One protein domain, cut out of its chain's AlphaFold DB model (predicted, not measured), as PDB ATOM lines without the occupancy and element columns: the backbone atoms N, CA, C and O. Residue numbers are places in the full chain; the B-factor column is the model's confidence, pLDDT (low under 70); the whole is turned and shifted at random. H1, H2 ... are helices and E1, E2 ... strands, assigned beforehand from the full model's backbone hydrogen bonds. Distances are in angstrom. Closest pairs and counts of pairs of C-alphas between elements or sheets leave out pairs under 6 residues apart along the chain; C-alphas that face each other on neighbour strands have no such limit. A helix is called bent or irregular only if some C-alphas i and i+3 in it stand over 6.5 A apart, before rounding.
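What this domain is: This is residues 3 to 51 and 185 to 301 of the 318 residues of an uncharacterized protein of Ureaplasma diversum NCTC 246 (UniProt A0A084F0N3). A strongly twisted sheet of five strands forms the middle layer, with H1, H4 and H5 over one face and the short helix H6 crossing the other. H2 packs outside H1 and H4, so that these three make a bundle, with little H3 at its end, while a long unnamed tail, residues 286 to 301, runs on past H6 and pairs briefly with E2. The printed part has 166 residues with six named helices and five named strands, in the order E1 E2 H1 H2 H3 E3 H4 E4 H5 E5 H6, and its class is mixed, helices and strands. The sheet is mixed, in the order E2 E3 E4 E1 E5. The whole is compact, with a radius of gyration of the C-alphas of 15.4 A, and rounded, spanning 43 by 35 by 31 A.

Where its parts are: E1, residues 3 to 8, begins at C-alpha 3 (-19.300, 0.304, -26.381) and is 16.7 A long. E2 is residues 21 to 24, 10.2 A. H1, residues 31 to 49, is the longest helix at 26.6 A and ends at C-alpha 49 (-10.167, 21.994, -48.521). After the cut come H2, residues 185 to 198, 20.1 A, and H3, residues 200 to 203, 5.2 A. E3 is residues 219 to 224, 13.4 A; H4 is residues 228 to 240, 19.2 A; E4 is residues 246 to 252, 18.8 A. H5, residues 254 to 267, 20.2 A, is neither bent nor irregular, but only just: C-alphas 255 and 258 are 6.2 A apart. E5 is residues 271 to 276, 16.3 A. H6, residues 278 to 285, 10.4 A, ends at C-alpha 285 (-13.397, -5.099, -31.828).

How they stand to each other: E2 and E5 are the edge strands of the sheet. E2 and E3 are parallel, with N 23 and O 220 at 2.8 A. E3 and E4 are parallel, with N 221 and O 247 at 2.8 A. E4 and E1 are antiparallel, with N 6 and O 248 at 2.8 A, and so are E1 and E5, with N 7 and O 272 at 2.9 A. E3, H4 and E4 form a strand-helix-strand unit, two parallel neighbour strands joined through a helix, with a right-handed crossover. E4, H5 and E5 form a split unit, with E1 between its strands, also right-handed. The domain has three layers, helices on both faces of the sheet. H1 is over E3 at a height over the sheet of 9.9 A; the closest C-alphas of the two are those of Tyr 34 and Ile 221, 7.3 A. H4, on the same face, is over E1 at 9.0 A, along the strands. H5 runs along the strands at 9.2 A, over E1 and only just over E5, on which 3 of its C-alphas fall. H6, on the opposite face from H1, runs across the strands, at 71 degrees to E1 on the local plane. H2 is not on the sheet. It touches H4, closest at the C-alphas of Met 193 and Ile 237, 6.5 A, and, with residues 185 to 189 alone, H1, at Leu 35 and Val 185, 6.4 A. Every O i to N i+4 pair is within hydrogen-bond range in H1, H2 and H6; H4 has 8 of 9, H5 has 8 of 10, and H3 is too short for such a pair.

The domain as a whole: The two C-alphas farthest apart are those of Arg 51 and Thr 255, 45.7 A. Residues 52 to 184 are not printed, and C-alphas 51 and 185 are 22.3 A apart across this cut. The links E1 to E2 and H3 to E3 are long, with 12 and 15 residues. The mean pLDDT of the printed part is 72.1, and residues 13 to 30, 200 to 217 and 282 to 301 are under 70.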
ATOM      1  N   THR A   3     -20.223  -0.396 -25.488       82.75
ATOM      2  CA  THR A   3     -19.300   0.304 -26.381       82.75
ATOM      3  C   THR A   3     -20.008   1.517 -26.950       82.75
ATOM      4  O   THR A   3     -21.117   1.410 -27.477       82.75
ATOM      5  N   ILE A   4     -19.370   2.672 -26.836       85.75
ATOM      6  CA  ILE A   4     -19.882   3.934 -27.351       85.75
ATOM      7  C   ILE A   4     -18.926   4.514 -28.386       85.75
ATOM      8  O   ILE A   4     -17.706   4.361 -28.294       85.75
ATOM      9  N   LEU A   5     -19.499   5.210 -29.358       85.81
ATOM     10  CA  LEU A   5     -18.790   6.047 -30.309       85.81
ATOM     11  C   LEU A   5     -18.989   7.502 -29.907       85.81
ATOM     12  O   LEU A   5     -20.122   7.975 -29.864       85.81
ATOM     13  N   ILE A   6     -17.899   8.222 -29.663       87.75
ATOM     14  CA  ILE A   6     -17.921   9.681 -29.592       87.75
ATOM     15  C   ILE A   6     -17.532  10.218 -30.964       87.75
ATOM     16  O   ILE A   6     -16.430   9.968 -31.467       87.75
ATOM     17  N   ILE A   7     -18.463  10.953 -31.560       86.25
ATOM     18  CA  ILE A   7     -18.389  11.442 -32.933       86.25
ATOM     19  C   ILE A   7     -18.582  12.953 -32.983       86.25
ATOM     20  O   ILE A   7     -19.032  13.585 -32.027       86.25
ATOM     21  N   ASN A   8     -18.247  13.537 -34.128       85.38
ATOM     22  CA  ASN A   8     -18.680  14.886 -34.450       85.38
ATOM     23  C   ASN A   8     -20.186  14.879 -34.741       85.38
ATOM     24  O   ASN A   8     -20.665  14.033 -35.495       85.38
ATOM     25  N   LYS A   9     -20.905  15.847 -34.171       83.50
ATOM     26  CA  LYS A   9     -22.367  15.956 -34.241       83.50
ATOM     27  C   LYS A   9     -22.929  16.028 -35.666       83.50
ATOM     28  O   LYS A   9     -24.082  15.691 -35.914       83.50
ATOM     29  N   SER A  10     -22.117  16.460 -36.632       77.69
ATOM     30  CA  SER A  10     -22.484  16.432 -38.054       77.69
ATOM     31  C   SER A  10     -22.744  15.021 -38.600       77.69
ATOM     32  O   SER A  10     -23.375  14.891 -39.647       77.69
ATOM     33  N   TYR A  11     -22.293  13.980 -37.895       75.44
ATOM     34  CA  TYR A  11     -22.465  12.576 -38.264       75.44
ATOM     35  C   TYR A  11     -23.590  11.863 -37.504       75.44
ATOM     36  O   TYR A  11     -23.794  10.677 -37.739       75.44
ATOM     37  N   ASP A  12     -24.356  12.552 -36.653       71.50
ATOM     38  CA  ASP A  12     -25.418  11.934 -35.834       71.50
ATOM     39  C   ASP A  12     -26.480  11.226 -36.665       71.50
ATOM     40  O   ASP A  12     -27.007  10.188 -36.283       71.50
ATOM     41  N   GLN A  13     -26.787  11.800 -37.824       67.25
ATOM     42  CA  GLN A  13     -27.784  11.265 -38.747       67.25
ATOM     43  C   GLN A  13     -27.187  10.240 -39.721       67.25
ATOM     44  O   GLN A  13     -27.900   9.700 -40.572       67.25
ATOM     45  N   MET A  14     -25.877   9.988 -39.645       66.44
ATOM     46  CA  MET A  14     -25.206   9.074 -40.551       66.44
ATOM     47  C   MET A  14     -25.499   7.637 -40.128       66.44
ATOM     48  O   MET A  14     -25.099   7.174 -39.067       66.44
ATOM     49  N   ARG A  15     -26.196   6.912 -41.004       59.66
ATOM     50  CA  ARG A  15     -26.585   5.513 -40.768       59.66
ATOM     51  C   ARG A  15     -25.525   4.496 -41.178       59.66
ATOM     52  O   ARG A  15     -25.765   3.303 -41.066       59.66
ATOM     53  N   LYS A  16     -24.414   4.955 -41.759       63.97
ATOM     54  CA  LYS A  16     -23.334   4.107 -42.267       63.97
ATOM     55  C   LYS A  16     -22.004   4.790 -42.028       63.97
ATOM     56  O   LYS A  16     -21.801   5.910 -42.486       63.97
ATOM     57  N   PHE A  17     -21.099   4.081 -41.373       67.06
ATOM     58  CA  PHE A  17     -19.729   4.517 -41.179       67.06
ATOM     59  C   PHE A  17     -18.799   3.638 -42.018       67.06
ATOM     60  O   PHE A  17     -18.894   2.415 -41.975       67.06
ATOM     61  N   ASP A  18     -17.902   4.250 -42.791       65.31
ATOM     62  CA  ASP A  18     -16.818   3.519 -43.462       65.31
ATOM     63  C   ASP A  18     -15.768   3.085 -42.432       65.31
ATOM     64  O   ASP A  18     -14.981   3.899 -41.949       65.31
ATOM     65  N   THR A  19     -15.754   1.794 -42.110       64.38
ATOM     66  CA  THR A  19     -14.843   1.190 -41.136       64.38
ATOM     67  C   THR A  19     -13.469   0.848 -41.712       64.38
ATOM     68  O   THR A  19     -12.646   0.285 -41.005       64.38
ATOM     69  N   LYS A  20     -13.151   1.193 -42.968       63.31
ATOM     70  CA  LYS A  20     -11.881   0.794 -43.608       63.31
ATOM     71  C   LYS A  20     -10.619   1.218 -42.866       63.31
ATOM     72  O   LYS A  20      -9.595   0.569 -43.048       63.31
ATOM     73  N   ILE A  21     -10.648   2.301 -42.086       57.44
ATOM     74  CA  ILE A  21      -9.464   2.808 -41.384       57.44
ATOM     75  C   ILE A  21      -9.665   2.711 -39.873       57.44
ATOM     76  O   ILE A  21     -10.388   3.508 -39.275       57.44
ATOM     77  N   LEU A  22      -8.961   1.765 -39.248       64.25
ATOM     78  CA  LEU A  22      -9.052   1.514 -37.815       64.25
ATOM     79  C   LEU A  22      -7.684   1.661 -37.159       64.25
ATOM     80  O   LEU A  22      -6.689   1.047 -37.549       64.25
ATOM     81  N   HIS A  23      -7.648   2.485 -36.123       62.56
ATOM     82  CA  HIS A  23      -6.475   2.705 -35.306       62.56
ATOM     83  C   HIS A  23      -6.730   2.155 -33.905       62.56
ATOM     84  O   HIS A  23      -7.732   2.454 -33.264       62.56
ATOM     85  N   ASP A  24      -5.794   1.362 -33.410       58.75
ATOM     86  CA  ASP A  24      -5.807   0.913 -32.026       58.75
ATOM     87  C   ASP A  24      -4.824   1.789 -31.250       58.75
ATOM     88  O   ASP A  24      -3.625   1.819 -31.563       58.75
ATOM     89  N   SER A  25      -5.326   2.532 -30.258       56.75
ATOM     90  CA  SER A  25      -4.465   3.350 -29.400       56.75
ATOM     91  C   SER A  25      -3.547   2.493 -28.510       56.75
ATOM     92  O   SER A  25      -2.489   2.973 -28.092       56.75
ATOM     93  N   GLY A  26      -3.832   1.192 -28.385       51.41
ATOM     94  CA  GLY A  26      -3.071   0.210 -27.626       51.41
ATOM     95  C   GLY A  26      -3.436   0.203 -26.133       51.41
ATOM     96  O   GLY A  26      -3.981   1.174 -25.620       51.41
ATOM     97  N   PRO A  27      -3.105  -0.878 -25.408       46.94
ATOM     98  CA  PRO A  27      -3.515  -1.084 -24.012       46.94
ATOM     99  C   PRO A  27      -2.777  -0.201 -22.986       46.94
ATOM    100  O   PRO A  27      -3.116  -0.211 -21.807       46.94
ATOM    101  N   LEU A  28      -1.759   0.559 -23.410       42.81
ATOM    102  CA  LEU A  28      -0.908   1.387 -22.552       42.81
ATOM    103  C   LEU A  28      -0.863   2.823 -23.096       42.81
ATOM    104  O   LEU A  28      -0.029   3.163 -23.928       42.81
ATOM    105  N   PHE A  29      -1.832   3.618 -22.642       52.88
ATOM    106  CA  PHE A  29      -1.922   5.083 -22.620       52.88
ATOM    107  C   PHE A  29      -0.876   5.909 -23.396       52.88
ATOM    108  O   PHE A  29       0.285   5.991 -23.005       52.88
ATOM    109  N   SER A  30      -1.362   6.754 -24.315       60.50
ATOM    110  CA  SER A  30      -1.184   8.207 -24.167       60.50
ATOM    111  C   SER A  30      -2.207   8.970 -25.015       60.50
ATOM    112  O   SER A  30      -2.408   8.671 -26.196       60.50
ATOM    113  N   ASN A  31      -2.815  10.017 -24.441       71.00
ATOM    114  CA  ASN A  31      -3.575  11.010 -25.210       71.00
ATOM    115  C   ASN A  31      -2.751  11.515 -26.405       71.00
ATOM    116  O   ASN A  31      -3.303  11.796 -27.459       71.00
ATOM    117  N   GLU A  32      -1.420  11.546 -26.303       71.25
ATOM    118  CA  GLU A  32      -0.528  11.946 -27.393       71.25
ATOM    119  C   GLU A  32      -0.687  11.101 -28.664       71.25
ATOM    120  O   GLU A  32      -0.654  11.660 -29.762       71.25
ATOM    121  N   ARG A  33      -0.900   9.780 -28.559       72.25
ATOM    122  CA  ARG A  33      -1.115   8.924 -29.738       72.25
ATOM    123  C   ARG A  33      -2.441   9.246 -30.421       72.25
ATOM    124  O   ARG A  33      -2.472   9.396 -31.643       72.25
ATOM    125  N   TYR A  34      -3.506   9.414 -29.640       77.50
ATOM    126  CA  TYR A  34      -4.799   9.876 -30.144       77.50
ATOM    127  C   TYR A  34      -4.661  11.250 -30.816       77.50
ATOM    128  O   TYR A  34      -5.041  11.423 -31.972       77.50
ATOM    129  N   LEU A  35      -4.027  12.206 -30.135       78.69
ATOM    130  CA  LEU A  35      -3.804  13.561 -30.636       78.69
ATOM    131  C   LEU A  35      -2.920  13.583 -31.891       78.69
ATOM    132  O   LEU A  35      -3.108  14.431 -32.761       78.69
ATOM    133  N   SER A  36      -1.993  12.635 -32.037       77.00
ATOM    134  CA  SER A  36      -1.207  12.448 -33.259       77.00
ATOM    135  C   SER A  36      -2.083  12.001 -34.435       77.00
ATOM    136  O   SER A  36      -1.967  12.552 -35.533       77.00
ATOM    137  N   ILE A  37      -3.019  11.071 -34.215       76.75
ATOM    138  CA  ILE A  37      -3.985  10.654 -35.245       76.75
ATOM    139  C   ILE A  37      -4.927  11.812 -35.588       76.75
ATOM    140  O   ILE A  37      -5.127  12.104 -36.767       76.75
ATOM    141  N   VAL A  38      -5.442  12.524 -34.580       80.81
ATOM    142  CA  VAL A  38      -6.255  13.735 -34.773       80.81
ATOM    143  C   VAL A  38      -5.495  14.763 -35.600       80.81
ATOM    144  O   VAL A  38      -6.040  15.282 -36.568       80.81
ATOM    145  N   ARG A  39      -4.215  15.008 -35.296       80.25
ATOM    146  CA  ARG A  39      -3.345  15.888 -36.082       80.25
ATOM    147  C   ARG A  39      -3.234  15.442 -37.539       80.25
ATOM    148  O   ARG A  39      -3.317  16.287 -38.426       80.25
ATOM    149  N   GLN A  40      -3.044  14.151 -37.805       77.81
ATOM    150  CA  GLN A  40      -2.966  13.648 -39.180       77.81
ATOM    151  C   GLN A  40      -4.284  13.851 -39.939       77.81
ATOM    152  O   GLN A  40      -4.260  14.281 -41.092       77.81
ATOM    153  N   SER A  41      -5.422  13.575 -39.297       77.75
ATOM    154  CA  SER A  41      -6.751  13.811 -39.874       77.75
ATOM    155  C   SER A  41      -7.003  15.294 -40.129       77.75
ATOM    156  O   SER A  41      -7.466  15.672 -41.200       77.75
ATOM    157  N   PHE A  42      -6.629  16.144 -39.176       79.38
ATOM    158  CA  PHE A  42      -6.702  17.597 -39.268       79.38
ATOM    159  C   PHE A  42      -5.905  18.127 -40.472       79.38
ATOM    160  O   PHE A  42      -6.408  18.932 -41.257       79.38
ATOM    161  N   ASP A  43      -4.677  17.638 -40.660       79.19
ATOM    162  CA  ASP A  43      -3.824  18.002 -41.792       79.19
ATOM    163  C   ASP A  43      -4.397  17.550 -43.137       79.19
ATOM    164  O   ASP A  43      -4.416  18.332 -44.094       79.19
ATOM    165  N   ALA A  44      -4.900  16.315 -43.209       78.12
ATOM    166  CA  ALA A  44      -5.569  15.800 -44.401       78.12
ATOM    167  C   ALA A  44      -6.789  16.662 -44.767       78.12
ATOM    168  O   ALA A  44      -6.936  17.070 -45.923       78.12
ATOM    169  N   HIS A  45      -7.591  17.033 -43.764       77.06
ATOM    170  CA  HIS A  45      -8.789  17.857 -43.923       77.06
ATOM    171  C   HIS A  45      -8.490  19.206 -44.573       77.06
ATOM    172  O   HIS A  45      -9.116  19.603 -45.559       77.06
ATOM    173  N   ILE A  46      -7.494  19.919 -44.046       77.69
ATOM    174  CA  ILE A  46      -7.125  21.247 -44.549       77.69
ATOM    175  C   ILE A  46      -6.494  21.132 -45.926       77.69
ATOM    176  O   ILE A  46      -6.817  21.928 -46.806       77.69
ATOM    177  N   ARG A  47      -5.620  20.141 -46.136       80.25
ATOM    178  CA  ARG A  47      -4.972  19.911 -47.429       80.25
ATOM    179  C   ARG A  47      -5.991  19.685 -48.538       80.25
ATOM    180  O   ARG A  47      -5.782  20.180 -49.646       80.25
ATOM    181  N   TYR A  48      -7.069  18.972 -48.239       76.25
ATOM    182  CA  TYR A  48      -8.155  18.763 -49.178       76.25
ATOM    183  C   TYR A  48      -8.951  20.050 -49.431       76.25
ATOM    184  O   TYR A  48      -9.123  20.444 -50.584       76.25
ATOM    185  N   LYS A  49      -9.381  20.755 -48.372       75.75
ATOM    186  CA  LYS A  49     -10.167  21.994 -48.521       75.75
ATOM    187  C   LYS A  49      -9.400  23.116 -49.216       75.75
ATOM    188  O   LYS A  49      -9.966  23.852 -50.022       75.75
ATOM    189  N   SER A  50      -8.126  23.280 -48.876       75.69
ATOM    190  CA  SER A  50      -7.265  24.329 -49.406       75.69
ATOM    191  C   SER A  50      -5.791  23.941 -49.286       75.69
ATOM    192  O   SER A  50      -5.137  24.162 -48.263       75.69
ATOM    193  N   ARG A  51      -5.229  23.418 -50.384       80.56
ATOM    194  CA  ARG A  51      -3.785  23.150 -50.501       80.56
ATOM    195  C   ARG A  51      -2.920  24.386 -50.195       80.56
ATOM    196  O   ARG A  51      -1.934  24.213 -49.478       80.56
ATOM    197  N   VAL A 185       1.448  18.335 -28.107       74.00
ATOM    198  CA  VAL A 185       0.593  18.035 -29.286       74.00
ATOM    199  C   VAL A 185      -0.785  18.700 -29.152       74.00
ATOM    200  O   VAL A 185      -1.345  19.172 -30.140       74.00
ATOM    201  N   GLU A 186      -1.310  18.774 -27.932       77.62
ATOM    202  CA  GLU A 186      -2.556  19.472 -27.614       77.62
ATOM    203  C   GLU A 186      -2.445  20.968 -27.914       77.62
ATOM    204  O   GLU A 186      -3.213  21.500 -28.717       77.62
ATOM    205  N   GLU A 187      -1.440  21.636 -27.344       76.44
ATOM    206  CA  GLU A 187      -1.189  23.055 -27.587       76.44
ATOM    207  C   GLU A 187      -1.016  23.324 -29.089       76.44
ATOM    208  O   GLU A 187      -1.559  24.291 -29.628       76.44
ATOM    209  N   TYR A 188      -0.317  22.433 -29.796       77.06
ATOM    210  CA  TYR A 188      -0.139  22.510 -31.241       77.06
ATOM    211  C   TYR A 188      -1.464  22.476 -32.010       77.06
ATOM    212  O   TYR A 188      -1.671  23.295 -32.913       77.06
ATOM    213  N   LEU A 189      -2.370  21.560 -31.657       78.56
ATOM    214  CA  LEU A 189      -3.703  21.476 -32.255       78.56
ATOM    215  C   LEU A 189      -4.526  22.734 -31.960       78.56
ATOM    216  O   LEU A 189      -5.114  23.300 -32.884       78.56
ATOM    217  N   VAL A 190      -4.498  23.237 -30.721       83.12
ATOM    218  CA  VAL A 190      -5.185  24.479 -30.330       83.12
ATOM    219  C   VAL A 190      -4.652  25.676 -31.119       83.12
ATOM    220  O   VAL A 190      -5.426  26.441 -31.696       83.12
ATOM    221  N   ALA A 191      -3.331  25.834 -31.211       78.56
ATOM    222  CA  ALA A 191      -2.713  26.929 -31.950       78.56
ATOM    223  C   ALA A 191      -3.050  26.873 -33.445       78.56
ATOM    224  O   ALA A 191      -3.318  27.909 -34.067       78.56
ATOM    225  N   ARG A 192      -3.073  25.670 -34.030       79.19
ATOM    226  CA  ARG A 192      -3.507  25.466 -35.416       79.19
ATOM    227  C   ARG A 192      -4.964  25.829 -35.615       79.19
ATOM    228  O   ARG A 192      -5.287  26.516 -36.584       79.19
ATOM    229  N   MET A 193      -5.818  25.421 -34.688       81.31
ATOM    230  CA  MET A 193      -7.238  25.718 -34.735       81.31
ATOM    231  C   MET A 193      -7.516  27.221 -34.602       81.31
ATOM    232  O   MET A 193      -8.281  27.779 -35.386       81.31
ATOM    233  N   ASN A 194      -6.805  27.919 -33.710       81.62
ATOM    234  CA  ASN A 194      -6.863  29.380 -33.588       81.62
ATOM    235  C   ASN A 194      -6.506  30.071 -34.912       81.62
ATOM    236  O   ASN A 194      -7.167  31.025 -35.329       81.62
ATOM    237  N   LYS A 195      -5.483  29.568 -35.612       75.88
ATOM    238  CA  LYS A 195      -5.114  30.080 -36.935       75.88
ATOM    239  C   LYS A 195      -6.177  29.795 -37.985       75.88
ATOM    240  O   LYS A 195      -6.541  30.704 -38.723       75.88
ATOM    241  N   ILE A 196      -6.735  28.594 -38.023       75.44
ATOM    242  CA  ILE A 196      -7.861  28.273 -38.910       75.44
ATOM    243  C   ILE A 196      -9.044  29.195 -38.672       75.44
ATOM    244  O   ILE A 196      -9.600  29.718 -39.631       75.44
ATOM    245  N   ASN A 197      -9.384  29.451 -37.412       75.25
ATOM    246  CA  ASN A 197     -10.470  30.353 -37.064       75.25
ATOM    247  C   ASN A 197     -10.201  31.779 -37.571       75.25
ATOM    248  O   ASN A 197     -11.120  32.417 -38.081       75.25
ATOM    249  N   SER A 198      -8.944  32.241 -37.574       73.00
ATOM    250  CA  SER A 198      -8.580  33.511 -38.229       73.00
ATOM    251  C   SER A 198      -8.723  33.488 -39.761       73.00
ATOM    252  O   SER A 198      -8.961  34.527 -40.368       73.00
ATOM    253  N   PHE A 199      -8.666  32.308 -40.388       70.31
ATOM    254  CA  PHE A 199      -8.891  32.093 -41.824       70.31
ATOM    255  C   PHE A 199     -10.263  31.468 -42.137       70.31
ATOM    256  O   PHE A 199     -10.472  30.954 -43.239       70.31
ATOM    257  N   LYS A 200     -11.224  31.522 -41.201       67.00
ATOM    258  CA  LYS A 200     -12.519  30.822 -41.305       67.00
ATOM    259  C   LYS A 200     -13.281  31.179 -42.579       67.00
ATOM    260  O   LYS A 200     -13.945  30.317 -43.141       67.00
ATOM    261  N   PHE A 201     -13.131  32.405 -43.082       62.44
ATOM    262  CA  PHE A 201     -13.708  32.840 -44.359       62.44
ATOM    263  C   PHE A 201     -13.273  31.970 -45.555       62.44
ATOM    264  O   PHE A 201     -14.090  31.662 -46.415       62.44
ATOM    265  N   ILE A 202     -12.020  31.510 -45.579       57.47
ATOM    266  CA  ILE A 202     -11.446  30.714 -46.676       57.47
ATOM    267  C   ILE A 202     -11.907  29.246 -46.605       57.47
ATOM    268  O   ILE A 202     -12.032  28.576 -47.628       57.47
ATOM    269  N   LEU A 203     -12.186  28.742 -45.399       58.56
ATOM    270  CA  LEU A 203     -12.515  27.335 -45.138       58.56
ATOM    271  C   LEU A 203     -14.011  27.003 -45.194       58.56
ATOM    272  O   LEU A 203     -14.363  25.826 -45.116       58.56
ATOM    273  N   LYS A 204     -14.886  28.001 -45.380       57.16
ATOM    274  CA  LYS A 204     -16.353  27.846 -45.469       57.16
ATOM    275  C   LYS A 204     -16.855  26.994 -46.647       57.16
ATOM    276  O   LYS A 204     -18.062  26.875 -46.817       57.16
ATOM    277  N   ARG A 205     -15.979  26.395 -47.458       54.19
ATOM    278  CA  ARG A 205     -16.410  25.428 -48.472       54.19
ATOM    279  C   ARG A 205     -16.991  24.202 -47.773       54.19
ATOM    280  O   ARG A 205     -16.261  23.501 -47.069       54.19
ATOM    281  N   GLU A 206     -18.286  23.979 -47.959       50.66
ATOM    282  CA  GLU A 206     -18.948  22.722 -47.616       50.66
ATOM    283  C   GLU A 206     -18.331  21.623 -48.482       50.66
ATOM    284  O   GLU A 206     -18.420  21.663 -49.713       50.66
ATOM    285  N   VAL A 207     -17.648  20.665 -47.859       48.56
ATOM    286  CA  VAL A 207     -17.251  19.449 -48.564       48.56
ATOM    287  C   VAL A 207     -18.405  18.488 -48.392       48.56
ATOM    288  O   VAL A 207     -18.603  17.905 -47.329       48.56
ATOM    289  N   LYS A 208     -19.182  18.317 -49.462       43.59
ATOM    290  CA  LYS A 208     -20.086  17.177 -49.553       43.59
ATOM    291  C   LYS A 208     -19.211  15.928 -49.537       43.59
ATOM    292  O   LYS A 208     -18.407  15.734 -50.448       43.59
ATOM    293  N   LEU A 209     -19.323  15.127 -48.481       44.16
ATOM    294  CA  LEU A 209     -18.647  13.839 -48.380       44.16
ATOM    295  C   LEU A 209     -19.210  12.939 -49.479       44.16
ATOM    296  O   LEU A 209     -20.294  12.379 -49.349       44.16
ATOM    297  N   ILE A 210     -18.502  12.858 -50.600       40.59
ATOM    298  CA  ILE A 210     -18.822  11.896 -51.648       40.59
ATOM    299  C   ILE A 210     -18.379  10.526 -51.113       40.59
ATOM    300  O   ILE A 210     -17.202  10.386 -50.753       40.59
ATOM    301  N   PRO A 211     -19.270   9.519 -51.049       40.53
ATOM    302  CA  PRO A 211     -18.882   8.160 -50.690       40.53
ATOM    303  C   PRO A 211     -17.739   7.703 -51.608       40.53
ATOM    304  O   PRO A 211     -17.892   7.702 -52.828       40.53
ATOM    305  N   GLY A 212     -16.576   7.365 -51.043       37.53
ATOM    306  CA  GLY A 212     -15.424   6.857 -51.805       37.53
ATOM    307  C   GLY A 212     -14.188   7.762 -51.877       37.53
ATOM    308  O   GLY A 212     -13.161   7.323 -52.402       37.53
ATOM    309  N   VAL A 213     -14.207   8.980 -51.319       46.53
ATOM    310  CA  VAL A 213     -12.962   9.751 -51.140       46.53
ATOM    311  C   VAL A 213     -12.164   9.151 -49.977       46.53
ATOM    312  O   VAL A 213     -12.370   9.511 -48.822       46.53
ATOM    313  N   LYS A 214     -11.218   8.257 -50.304       49.16
ATOM    314  CA  LYS A 214     -10.361   7.513 -49.352       49.16
ATOM    315  C   LYS A 214      -9.693   8.382 -48.273       49.16
ATOM    316  O   LYS A 214      -9.360   7.886 -47.203       49.16
ATOM    317  N   GLU A 215      -9.464   9.664 -48.555       49.53
ATOM    318  CA  GLU A 215      -8.788  10.603 -47.648       49.53
ATOM    319  C   GLU A 215      -9.658  11.031 -46.441       49.53
ATOM    320  O   GLU A 215      -9.098  11.507 -45.453       49.53
ATOM    321  N   PHE A 216     -10.983  10.808 -46.483       52.16
ATOM    322  CA  PHE A 216     -11.950  11.150 -45.418       52.16
ATOM    323  C   PHE A 216     -12.628   9.952 -44.751       52.16
ATOM    324  O   PHE A 216     -13.608  10.130 -44.019       52.16
ATOM    325  N   ASN A 217     -12.123   8.742 -44.987       62.84
ATOM    326  CA  ASN A 217     -12.621   7.553 -44.306       62.84
ATOM    327  C   ASN A 217     -12.610   7.777 -42.786       62.84
ATOM    328  O   ASN A 217     -11.682   8.399 -42.251       62.84
ATOM    329  N   HIS A 218     -13.652   7.289 -42.110       70.25
ATOM    330  CA  HIS A 218     -13.767   7.425 -40.664       70.25
ATOM    331  C   HIS A 218     -12.556   6.761 -40.021       70.25
ATOM    332  O   HIS A 218     -12.202   5.633 -40.363       70.25
ATOM    333  N   ARG A 219     -11.899   7.479 -39.113       75.19
ATOM    334  CA  ARG A 219     -10.780   6.936 -38.347       75.19
ATOM    335  C   ARG A 219     -11.275   6.570 -36.969       75.19
ATOM    336  O   ARG A 219     -11.418   7.450 -36.122       75.19
ATOM    337  N   PHE A 220     -11.533   5.288 -36.758       73.19
ATOM    338  CA  PHE A 220     -11.911   4.792 -35.442       73.19
ATOM    339  C   PHE A 220     -10.668   4.621 -34.586       73.19
ATOM    340  O   PHE A 220      -9.653   4.118 -35.066       73.19
ATOM    341  N   ILE A 221     -10.749   5.047 -33.330       76.06
ATOM    342  CA  ILE A 221      -9.673   4.914 -32.355       76.06
ATOM    343  C   ILE A 221     -10.206   4.157 -31.143       76.06
ATOM    344  O   ILE A 221     -11.028   4.692 -30.400       76.06
ATOM    345  N   PHE A 222      -9.749   2.918 -30.970       74.38
ATOM    346  CA  PHE A 222     -10.180   2.013 -29.898       74.38
ATOM    347  C   PHE A 222      -9.383   2.193 -28.607       74.38
ATOM    348  O   PHE A 222      -8.324   2.824 -28.614       74.38
ATOM    349  N   ASN A 223      -9.882   1.579 -27.525       72.69
ATOM    350  CA  ASN A 223      -9.232   1.478 -26.211       72.69
ATOM    351  C   ASN A 223      -8.980   2.828 -25.522       72.69
ATOM    352  O   ASN A 223      -8.020   2.994 -24.772       72.69
ATOM    353  N   MET A 224      -9.851   3.804 -25.778       76.12
ATOM    354  CA  MET A 224      -9.767   5.123 -25.159       76.12
ATOM    355  C   MET A 224     -10.540   5.149 -23.838       76.12
ATOM    356  O   MET A 224     -11.625   4.582 -23.737       76.12
ATOM    357  N   ASN A 225     -10.001   5.857 -22.845       79.12
ATOM    358  CA  ASN A 225     -10.732   6.198 -21.626       79.12
ATOM    359  C   ASN A 225     -11.467   7.531 -21.798       79.12
ATOM    360  O   ASN A 225     -11.062   8.380 -22.595       79.12
ATOM    361  N   VAL A 226     -12.530   7.730 -21.016       82.56
ATOM    362  CA  VAL A 226     -13.223   9.022 -20.955       82.56
ATOM    363  C   VAL A 226     -12.304  10.051 -20.295       82.56
ATOM    364  O   VAL A 226     -12.025   9.967 -19.102       82.56
ATOM    365  N   ASP A 227     -11.860  11.036 -21.074       86.00
ATOM    366  CA  ASP A 227     -11.081  12.186 -20.613       86.00
ATOM    367  C   ASP A 227     -11.779  13.478 -21.057       86.00
ATOM    368  O   ASP A 227     -11.820  13.816 -22.241       86.00
ATOM    369  N   TYR A 228     -12.334  14.225 -20.101       86.88
ATOM    370  CA  TYR A 228     -13.067  15.458 -20.388       86.88
ATOM    371  C   TYR A 228     -12.192  16.575 -20.976       86.88
ATOM    372  O   TYR A 228     -12.701  17.397 -21.741       86.88
ATOM    373  N   GLY A 229     -10.892  16.619 -20.665       86.00
ATOM    374  CA  GLY A 229      -9.957  17.553 -21.296       86.00
ATOM    375  C   GLY A 229      -9.816  17.249 -22.785       86.00
ATOM    376  O   GLY A 229      -9.949  18.140 -23.629       86.00
ATOM    377  N   LEU A 230      -9.687  15.961 -23.112       87.12
ATOM    378  CA  LEU A 230      -9.646  15.499 -24.493       87.12
ATOM    379  C   LEU A 230     -10.960  15.777 -25.238       87.12
ATOM    380  O   LEU A 230     -10.935  16.269 -26.368       87.12
ATOM    381  N   LEU A 231     -12.108  15.529 -24.602       90.31
ATOM    382  CA  LEU A 231     -13.421  15.839 -25.178       90.31
ATOM    383  C   LEU A 231     -13.588  17.341 -25.440       90.31
ATOM    384  O   LEU A 231     -14.077  17.726 -26.501       90.31
ATOM    385  N   ARG A 232     -13.120  18.210 -24.535       90.12
ATOM    386  CA  ARG A 232     -13.143  19.671 -24.742       90.12
ATOM    387  C   ARG A 232     -12.298  20.088 -25.935       90.12
ATOM    388  O   ARG A 232     -12.762  20.886 -26.752       90.12
ATOM    389  N   LEU A 233     -11.101  19.522 -26.079       88.94
ATOM    390  CA  LEU A 233     -10.261  19.777 -27.245       88.94
ATOM    391  C   LEU A 233     -10.950  19.323 -28.539       88.94
ATOM    392  O   LEU A 233     -10.965  20.067 -29.519       88.94
ATOM    393  N   MET A 234     -11.552  18.135 -28.545       88.75
ATOM    394  CA  MET A 234     -12.252  17.611 -29.719       88.75
ATOM    395  C   MET A 234     -13.476  18.445 -30.088       88.75
ATOM    396  O   MET A 234     -13.646  18.789 -31.257       88.75
ATOM    397  N   ASN A 235     -14.273  18.858 -29.100       90.50
ATOM    398  CA  ASN A 235     -15.377  19.792 -29.297       90.50
ATOM    399  C   ASN A 235     -14.887  21.113 -29.913       90.50
ATOM    400  O   ASN A 235     -15.497  21.627 -30.854       90.50
ATOM    401  N   TYR A 236     -13.746  21.630 -29.444       88.81
ATOM    402  CA  TYR A 236     -13.141  22.827 -30.018       88.81
ATOM    403  C   TYR A 236     -12.692  22.620 -31.470       88.81
ATOM    404  O   TYR A 236     -12.995  23.454 -32.325       88.81
ATOM    405  N   ILE A 237     -12.028  21.507 -31.790       85.44
ATOM    406  CA  ILE A 237     -11.597  21.217 -33.165       85.44
ATOM    407  C   ILE A 237     -12.815  21.073 -34.095       85.44
ATOM    408  O   ILE A 237     -12.842  21.674 -35.175       85.44
ATOM    409  N   TYR A 238     -13.858  20.357 -33.670       85.88
ATOM    410  CA  TYR A 238     -15.079  20.176 -34.463       85.88
ATOM    411  C   TYR A 238     -15.891  21.456 -34.660       85.88
ATOM    412  O   TYR A 238     -16.548  21.595 -35.695       85.88
ATOM    413  N   SER A 239     -15.763  22.444 -33.771       84.00
ATOM    414  CA  SER A 239     -16.414  23.751 -33.940       84.00
ATOM    415  C   SER A 239     -16.022  24.486 -35.236       84.00
ATOM    416  O   SER A 239     -16.825  25.243 -35.794       84.00
ATOM    417  N   GLY A 240     -14.807  24.264 -35.757       75.38
ATOM    418  CA  GLY A 240     -14.366  24.854 -37.030       75.38
ATOM    419  C   GLY A 240     -14.027  23.840 -38.123       75.38
ATOM    420  O   GLY A 240     -14.044  24.216 -39.294       75.38
ATOM    421  N   LEU A 241     -13.804  22.566 -37.786       78.31
ATOM    422  CA  LEU A 241     -13.674  21.462 -38.742       78.31
ATOM    423  C   LEU A 241     -14.854  20.490 -38.603       78.31
ATOM    424  O   LEU A 241     -14.690  19.331 -38.231       78.31
ATOM    425  N   LYS A 242     -16.056  20.969 -38.945       74.75
ATOM    426  CA  LYS A 242     -17.325  20.225 -38.810       74.75
ATOM    427  C   LYS A 242     -17.402  18.908 -39.587       74.75
ATOM    428  O   LYS A 242     -18.285  18.111 -39.330       74.75
ATOM    429  N   GLU A 243     -16.499  18.682 -40.523       73.00
ATOM    430  CA  GLU A 243     -16.455  17.491 -41.379       73.00
ATOM    431  C   GLU A 243     -15.227  16.617 -41.058       73.00
ATOM    432  O   GLU A 243     -14.895  15.707 -41.813       73.00
ATOM    433  N   MET A 244     -14.483  16.923 -39.984       77.56
ATOM    434  CA  MET A 244     -13.380  16.070 -39.553       77.56
ATOM    435  C   MET A 244     -13.945  14.786 -38.952       77.56
ATOM    436  O   MET A 244     -14.853  14.826 -38.120       77.56
ATOM    437  N   ASN A 245     -13.362  13.662 -39.360       76.94
ATOM    438  CA  ASN A 245     -13.965  12.353 -39.197       76.94
ATOM    439  C   ASN A 245     -13.128  11.405 -38.320       76.94
ATOM    440  O   ASN A 245     -12.579  10.402 -38.788       76.94
ATOM    441  N   VAL A 246     -12.970  11.773 -37.048       82.06
ATOM    442  CA  VAL A 246     -12.276  10.954 -36.046       82.06
ATOM    443  C   VAL A 246     -13.302  10.430 -35.047       82.06
ATOM    444  O   VAL A 246     -14.034  11.195 -34.428       82.06
ATOM    445  N   ILE A 247     -13.361   9.115 -34.886       84.12
ATOM    446  CA  ILE A 247     -14.345   8.459 -34.029       84.12
ATOM    447  C   ILE A 247     -13.608   7.844 -32.856       84.12
ATOM    448  O   ILE A 247     -12.734   6.998 -33.037       84.12
ATOM    449  N   MET A 248     -13.944   8.278 -31.648       86.12
ATOM    450  CA  MET A 248     -13.397   7.680 -30.438       86.12
ATOM    451  C   MET A 248     -14.305   6.529 -30.011       86.12
ATOM    452  O   MET A 248     -15.503   6.733 -29.833       86.12
ATOM    453  N   VAL A 249     -13.739   5.335 -29.859       83.44
ATOM    454  CA  VAL A 249     -14.456   4.147 -29.397       83.44
ATOM    455  C   VAL A 249     -14.063   3.888 -27.948       83.44
ATOM    456  O   VAL A 249     -12.889   3.653 -27.652       83.44
ATOM    457  N   ILE A 250     -15.046   3.955 -27.053       85.31
ATOM    458  CA  ILE A 250     -14.855   3.816 -25.607       85.31
ATOM    459  C   ILE A 250     -15.710   2.661 -25.106       85.31
ATOM    460  O   ILE A 250     -16.884   2.547 -25.456       85.31
ATOM    461  N   ASP A 251     -15.127   1.847 -24.235       83.62
ATOM    462  CA  ASP A 251     -15.868   0.882 -23.439       83.62
ATOM    463  C   ASP A 251     -16.161   1.461 -22.063       83.62
ATOM    464  O   ASP A 251     -15.253   1.891 -21.352       83.62
ATOM    465  N   ILE A 252     -17.438   1.496 -21.699       85.06
ATOM    466  CA  ILE A 252     -17.902   2.137 -20.473       85.06
ATOM    467  C   ILE A 252     -18.892   1.250 -19.723       85.06
ATOM    468  O   ILE A 252     -19.670   0.491 -20.309       85.06
ATOM    469  N   ASP A 253     -18.859   1.341 -18.401       86.62
ATOM    470  CA  ASP A 253     -19.835   0.692 -17.535       86.62
ATOM    471  C   ASP A 253     -21.176   1.428 -17.571       86.62
ATOM    472  O   ASP A 253     -21.228   2.650 -17.722       86.62
ATOM    473  N   ASP A 254     -22.268   0.691 -17.374       81.25
ATOM    474  CA  ASP A 254     -23.628   1.233 -17.465       81.25
ATOM    475  C   ASP A 254     -23.884   2.365 -16.450       81.25
ATOM    476  O   ASP A 254     -24.621   3.307 -16.735       81.25
ATOM    477  N   THR A 255     -23.210   2.336 -15.294       81.94
ATOM    478  CA  THR A 255     -23.302   3.379 -14.259       81.94
ATOM    479  C   THR A 255     -22.678   4.707 -14.690       81.94
ATOM    480  O   THR A 255     -23.239   5.766 -14.422       81.94
ATOM    481  N   LYS A 256     -21.542   4.662 -15.395       85.25
ATOM    482  CA  LYS A 256     -20.839   5.852 -15.908       85.25
ATOM    483  C   LYS A 256     -21.428   6.347 -17.227       85.25
ATOM    484  O   LYS A 256     -21.261   7.515 -17.574       85.25
ATOM    485  N   LEU A 257     -22.123   5.474 -17.957       86.56
ATOM    486  CA  LEU A 257     -22.767   5.817 -19.219       86.56
ATOM    487  C   LEU A 257     -23.779   6.948 -19.033       86.56
ATOM    488  O   LEU A 257     -23.683   7.942 -19.745       86.56
ATOM    489  N   ALA A 258     -24.695   6.824 -18.066       84.31
ATOM    490  CA  ALA A 258     -25.749   7.812 -17.812       84.31
ATOM    491  C   ALA A 258     -25.188   9.211 -17.494       84.31
ATOM    492  O   ALA A 258     -25.670  10.218 -18.022       84.31
ATOM    493  N   GLU A 259     -24.138   9.267 -16.671       86.81
ATOM    494  CA  GLU A 259     -23.423  10.507 -16.355       86.81
ATOM    495  C   GLU A 259     -22.818  11.125 -17.617       86.81
ATOM    496  O   GLU A 259     -23.060  12.298 -17.910       86.81
ATOM    497  N   LEU A 260     -22.113  10.321 -18.420       87.19
ATOM    498  CA  LEU A 260     -21.520  10.790 -19.664       87.19
ATOM    499  C   LEU A 260     -22.580  11.312 -20.641       87.19
ATOM    500  O   LEU A 260     -22.355  12.360 -21.236       87.19
ATOM    501  N   GLN A 261     -23.749  10.669 -20.788       87.56
ATOM    502  CA  GLN A 261     -24.793  11.189 -21.694       87.56
ATOM    503  C   GLN A 261     -25.272  12.578 -21.261       87.56
ATOM    504  O   GLN A 261     -25.486  13.453 -22.104       87.56
ATOM    505  N   LYS A 262     -25.434  12.787 -19.947       86.75
ATOM    506  CA  LYS A 262     -25.852  14.075 -19.393       86.75
ATOM    507  C   LYS A 262     -24.810  15.153 -19.681       86.75
ATOM    508  O   LYS A 262     -25.173  16.200 -20.213       86.75
ATOM    509  N   VAL A 263     -23.538  14.875 -19.400       87.50
ATOM    510  CA  VAL A 263     -22.438  15.818 -19.659       87.50
ATOM    511  C   VAL A 263     -22.295  16.090 -21.159       87.50
ATOM    512  O   VAL A 263     -22.200  17.244 -21.563       87.50
ATOM    513  N   MET A 264     -22.372  15.060 -22.007       87.38
ATOM    514  CA  MET A 264     -22.336  15.191 -23.472       87.38
ATOM    515  C   MET A 264     -23.415  16.140 -23.998       87.38
ATOM    516  O   MET A 264     -23.133  16.964 -24.862       87.38
ATOM    517  N   LYS A 265     -24.633  16.069 -23.452       85.62
ATOM    518  CA  LYS A 265     -25.747  16.935 -23.859       85.62
ATOM    519  C   LYS A 265     -25.633  18.370 -23.327       85.62
ATOM    520  O   LYS A 265     -26.144  19.277 -23.975       85.62
ATOM    521  N   GLN A 266     -25.029  18.565 -22.155       86.69
ATOM    522  CA  GLN A 266     -24.952  19.868 -21.483       86.69
ATOM    523  C   GLN A 266     -23.724  20.690 -21.895       86.69
ATOM    524  O   GLN A 266     -23.852  21.892 -22.112       86.69
ATOM    525  N   ASP A 267     -22.563  20.047 -22.038       87.38
ATOM    526  CA  ASP A 267     -21.270  20.741 -22.104       87.38
ATOM    527  C   ASP A 267     -20.636  20.740 -23.506       87.38
ATOM    528  O   ASP A 267     -19.640  21.433 -23.744       87.38
ATOM    529  N   PHE A 268     -21.171  19.953 -24.449       90.94
ATOM    530  CA  PHE A 268     -20.527  19.712 -25.741       90.94
ATOM    531  C   PHE A 268     -21.466  19.923 -26.938       90.94
ATOM    532  O   PHE A 268     -22.209  19.040 -27.352       90.94
ATOM    533  N   ASP A 269     -21.353  21.088 -27.581       88.75
ATOM    534  CA  ASP A 269     -22.209  21.458 -28.720       88.75
ATOM    535  C   ASP A 269     -21.904  20.713 -30.028       88.75
ATOM    536  O   ASP A 269     -22.797  20.542 -30.863       88.75
ATOM    537  N   ASN A 270     -20.646  20.315 -30.246       88.12
ATOM    538  CA  ASN A 270     -20.160  19.756 -31.516       88.12
ATOM    539  C   ASN A 270     -19.829  18.262 -31.433       88.12
ATOM    540  O   ASN A 270     -19.369  17.686 -32.422       88.12
ATOM    541  N   LEU A 271     -20.038  17.640 -30.274       89.56
ATOM    542  CA  LEU A 271     -19.881  16.204 -30.098       89.56
ATOM    543  C   LEU A 271     -21.239  15.533 -29.956       89.56
ATOM    544  O   LEU A 271     -22.218  16.144 -29.536       89.56
ATOM    545  N   SER A 272     -21.260  14.251 -30.277       87.19
ATOM    546  CA  SER A 272     -22.382  13.376 -30.001       87.19
ATOM    547  C   SER A 272     -21.896  11.987 -29.645       87.19
ATOM    548  O   SER A 272     -20.712  11.663 -29.793       87.19
ATOM    549  N   MET A 273     -22.820  11.182 -29.143       87.81
ATOM    550  CA  MET A 273     -22.546   9.849 -28.649       87.81
ATOM    551  C   MET A 273     -23.543   8.859 -29.241       87.81
ATOM    552  O   MET A 273     -24.752   9.022 -29.089       87.81
ATOM    553  N   ILE A 274     -23.020   7.802 -29.858       84.38
ATOM    554  CA  ILE A 274     -23.803   6.673 -30.362       84.38
ATOM    555  C   ILE A 274     -23.471   5.450 -29.516       84.38
ATOM    556  O   ILE A 274     -22.305   5.083 -29.379       84.38
ATOM    557  N   ILE A 275     -24.490   4.817 -28.941       84.25
ATOM    558  CA  ILE A 275     -24.336   3.559 -28.208       84.25
ATOM    559  C   ILE A 275     -24.461   2.418 -29.213       84.25
ATOM    560  O   ILE A 275     -25.414   2.384 -29.987       84.25
ATOM    561  N   LEU A 276     -23.500   1.499 -29.200       79.62
ATOM    562  CA  LEU A 276     -23.501   0.348 -30.091       79.62
ATOM    563  C   LEU A 276     -24.165  -0.865 -29.447       79.62
ATOM    564  O   LEU A 276     -23.967  -1.153 -28.260       79.62
ATOM    565  N   ASP A 277     -24.882  -1.620 -30.274       76.69
ATOM    566  CA  ASP A 277     -25.346  -2.953 -29.920       76.69
ATOM    567  C   ASP A 277     -24.169  -3.918 -29.771       76.69
ATOM    568  O   ASP A 277     -23.124  -3.777 -30.410       76.69
ATOM    569  N   GLN A 278     -24.343  -4.918 -28.910       73.81
ATOM    570  CA  GLN A 278     -23.267  -5.827 -28.516       73.81
ATOM    571  C   GLN A 278     -22.698  -6.620 -29.702       73.81
ATOM    572  O   GLN A 278     -21.488  -6.832 -29.769       73.81
ATOM    573  N   GLU A 279     -23.540  -7.005 -30.660       70.44
ATOM    574  CA  GLU A 279     -23.128  -7.697 -31.886       70.44
ATOM    575  C   GLU A 279     -22.228  -6.807 -32.762       70.44
ATOM    576  O   GLU A 279     -21.113  -7.192 -33.118       70.44
ATOM    577  N   VAL A 280     -22.655  -5.565 -33.014       71.38
ATOM    578  CA  VAL A 280     -21.897  -4.578 -33.801       71.38
ATOM    579  C   VAL A 280     -20.584  -4.214 -33.106       71.38
ATOM    580  O   VAL A 280     -19.529  -4.172 -33.740       71.38
ATOM    581  N   ALA A 281     -20.625  -4.005 -31.787       71.69
ATOM    582  CA  ALA A 281     -19.443  -3.730 -30.980       71.69
ATOM    583  C   ALA A 281     -18.420  -4.876 -31.044       71.69
ATOM    584  O   ALA A 281     -17.217  -4.627 -31.110       71.69
ATOM    585  N   THR A 282     -18.885  -6.127 -31.063       68.12
ATOM    586  CA  THR A 282     -18.009  -7.303 -31.135       68.12
ATOM    587  C   THR A 282     -17.349  -7.420 -32.510       68.12
ATOM    588  O   THR A 282     -16.140  -7.641 -32.577       68.12
ATOM    589  N   ASN A 283     -18.092  -7.169 -33.592       66.88
ATOM    590  CA  ASN A 283     -17.556  -7.158 -34.960       66.88
ATOM    591  C   ASN A 283     -16.527  -6.038 -35.188       66.88
ATOM    592  O   ASN A 283     -15.556  -6.227 -35.916       66.88
ATOM    593  N   LEU A 284     -16.706  -4.884 -34.539       65.62
ATOM    594  CA  LEU A 284     -15.744  -3.779 -34.605       65.62
ATOM    595  C   LEU A 284     -14.452  -4.065 -33.825       65.62
ATOM    596  O   LEU A 284     -13.386  -3.600 -34.225       65.62
ATOM    597  N   LYS A 285     -14.537  -4.812 -32.716       61.56
ATOM    598  CA  LYS A 285     -13.397  -5.099 -31.828       61.56
ATOM    599  C   LYS A 285     -12.582  -6.325 -32.226       61.56
ATOM    600  O   LYS A 285     -11.373  -6.325 -32.013       61.56
ATOM    601  N   SER A 286     -13.212  -7.377 -32.758       50.22
ATOM    602  CA  SER A 286     -12.577  -8.697 -32.904       50.22
ATOM    603  C   SER A 286     -11.443  -8.756 -33.937       50.22
ATOM    604  O   SER A 286     -10.709  -9.740 -33.968       50.22
ATOM    605  N   ILE A 287     -11.257  -7.712 -34.754       52.34
ATOM    606  CA  ILE A 287     -10.407  -7.772 -35.952       52.34
ATOM    607  C   ILE A 287      -9.141  -6.874 -35.856       52.34
ATOM    608  O   ILE A 287      -8.252  -7.005 -36.699       52.34
ATOM    609  N   HIS A 288      -8.955  -5.989 -34.853       50.53
ATOM    610  CA  HIS A 288      -7.951  -4.904 -34.990       50.53
ATOM    611  C   HIS A 288      -7.010  -4.604 -33.817       50.53
ATOM    612  O   HIS A 288      -7.345  -3.871 -32.893       50.53
ATOM    613  N   HIS A 289      -5.742  -4.978 -34.016       50.94
ATOM    614  CA  HIS A 289      -4.576  -4.206 -33.582       50.94
ATOM    615  C   HIS A 289      -4.041  -3.407 -34.784       50.94
ATOM    616  O   HIS A 289      -3.268  -3.945 -35.563       50.94
ATOM    617  N   ASN A 290      -4.444  -2.139 -34.955       51.72
ATOM    618  CA  ASN A 290      -3.977  -1.213 -36.013       51.72
ATOM    619  C   ASN A 290      -4.000  -1.773 -37.458       51.72
ATOM    620  O   ASN A 290      -3.047  -2.418 -37.891       51.72
ATOM    621  N   GLY A 291      -5.018  -1.451 -38.267       52.28
ATOM    622  CA  GLY A 291      -5.081  -1.985 -39.633       52.28
ATOM    623  C   GLY A 291      -6.091  -1.325 -40.570       52.28
ATOM    624  O   GLY A 291      -6.881  -0.466 -40.181       52.28
ATOM    625  N   ILE A 292      -6.035  -1.744 -41.836       48.84
ATOM    626  CA  ILE A 292      -7.035  -1.422 -42.858       48.84
ATOM    627  C   ILE A 292      -7.993  -2.608 -42.950       48.84
ATOM    628  O   ILE A 292      -7.546  -3.743 -43.120       48.84
ATOM    629  N   LEU A 293      -9.295  -2.353 -42.840       50.16
ATOM    630  CA  LEU A 293     -10.314  -3.368 -43.084       50.16
ATOM    631  C   LEU A 293     -10.457  -3.620 -44.588       50.16
ATOM    632  O   LEU A 293     -10.629  -2.683 -45.370       50.16
ATOM    633  N   ASN A 294     -10.426  -4.894 -44.982       40.41
ATOM    634  CA  ASN A 294     -10.725  -5.304 -46.356       40.41
ATOM    635  C   ASN A 294     -12.237  -5.292 -46.643       40.41
ATOM    636  O   ASN A 294     -12.634  -5.122 -47.795       40.41
ATOM    637  N   GLU A 295     -13.070  -5.404 -45.604       51.84
ATOM    638  CA  GLU A 295     -14.531  -5.438 -45.699       51.84
ATOM    639  C   GLU A 295     -15.165  -4.288 -44.910       51.84
ATOM    640  O   GLU A 295     -14.723  -3.925 -43.821       51.84
ATOM    641  N   THR A 296     -16.200  -3.681 -45.488       53.72
ATOM    642  CA  THR A 296     -16.930  -2.569 -44.867       53.72
ATOM    643  C   THR A 296     -17.965  -3.142 -43.904       53.72
ATOM    644  O   THR A 296     -18.875  -3.838 -44.347       53.72
ATOM    645  N   VAL A 297     -17.855  -2.841 -42.609       54.72
ATOM    646  CA  VAL A 297     -18.882  -3.194 -41.620       54.72
ATOM    647  C   VAL A 297     -19.891  -2.053 -41.585       54.72
ATOM    648  O   VAL A 297     -19.558  -0.932 -41.203       54.72
ATOM    649  N   GLU A 298     -21.129  -2.310 -42.004       53.44
ATOM    650  CA  GLU A 298     -22.192  -1.316 -41.871       53.44
ATOM    651  C   GLU A 298     -22.632  -1.229 -40.407       53.44
ATOM    652  O   GLU A 298     -23.308  -2.111 -39.884       53.44
ATOM    653  N   ILE A 299     -22.252  -0.142 -39.735       55.81
ATOM    654  CA  ILE A 299     -22.819   0.211 -38.432       55.81
ATOM    655  C   ILE A 299     -24.219   0.771 -38.687       55.81
ATOM    656  O   ILE A 299     -24.356   1.954 -38.995       55.81
ATOM    657  N   ASN A 300     -25.244  -0.075 -38.590       50.94
ATOM    658  CA  ASN A 300     -26.629   0.371 -38.672       50.94
ATOM    659  C   ASN A 300     -27.043   0.959 -37.318       50.94
ATOM    660  O   ASN A 300     -27.220   0.238 -36.339       50.94
ATOM    661  N   VAL A 301     -27.137   2.285 -37.254       53.22
ATOM    662  CA  VAL A 301     -27.588   2.989 -36.052       53.22
ATOM    663  C   VAL A 301     -29.112   2.996 -36.074       53.22
ATOM    664  O   VAL A 301     -29.730   3.823 -36.746       53.22
TER     665      VAL A 301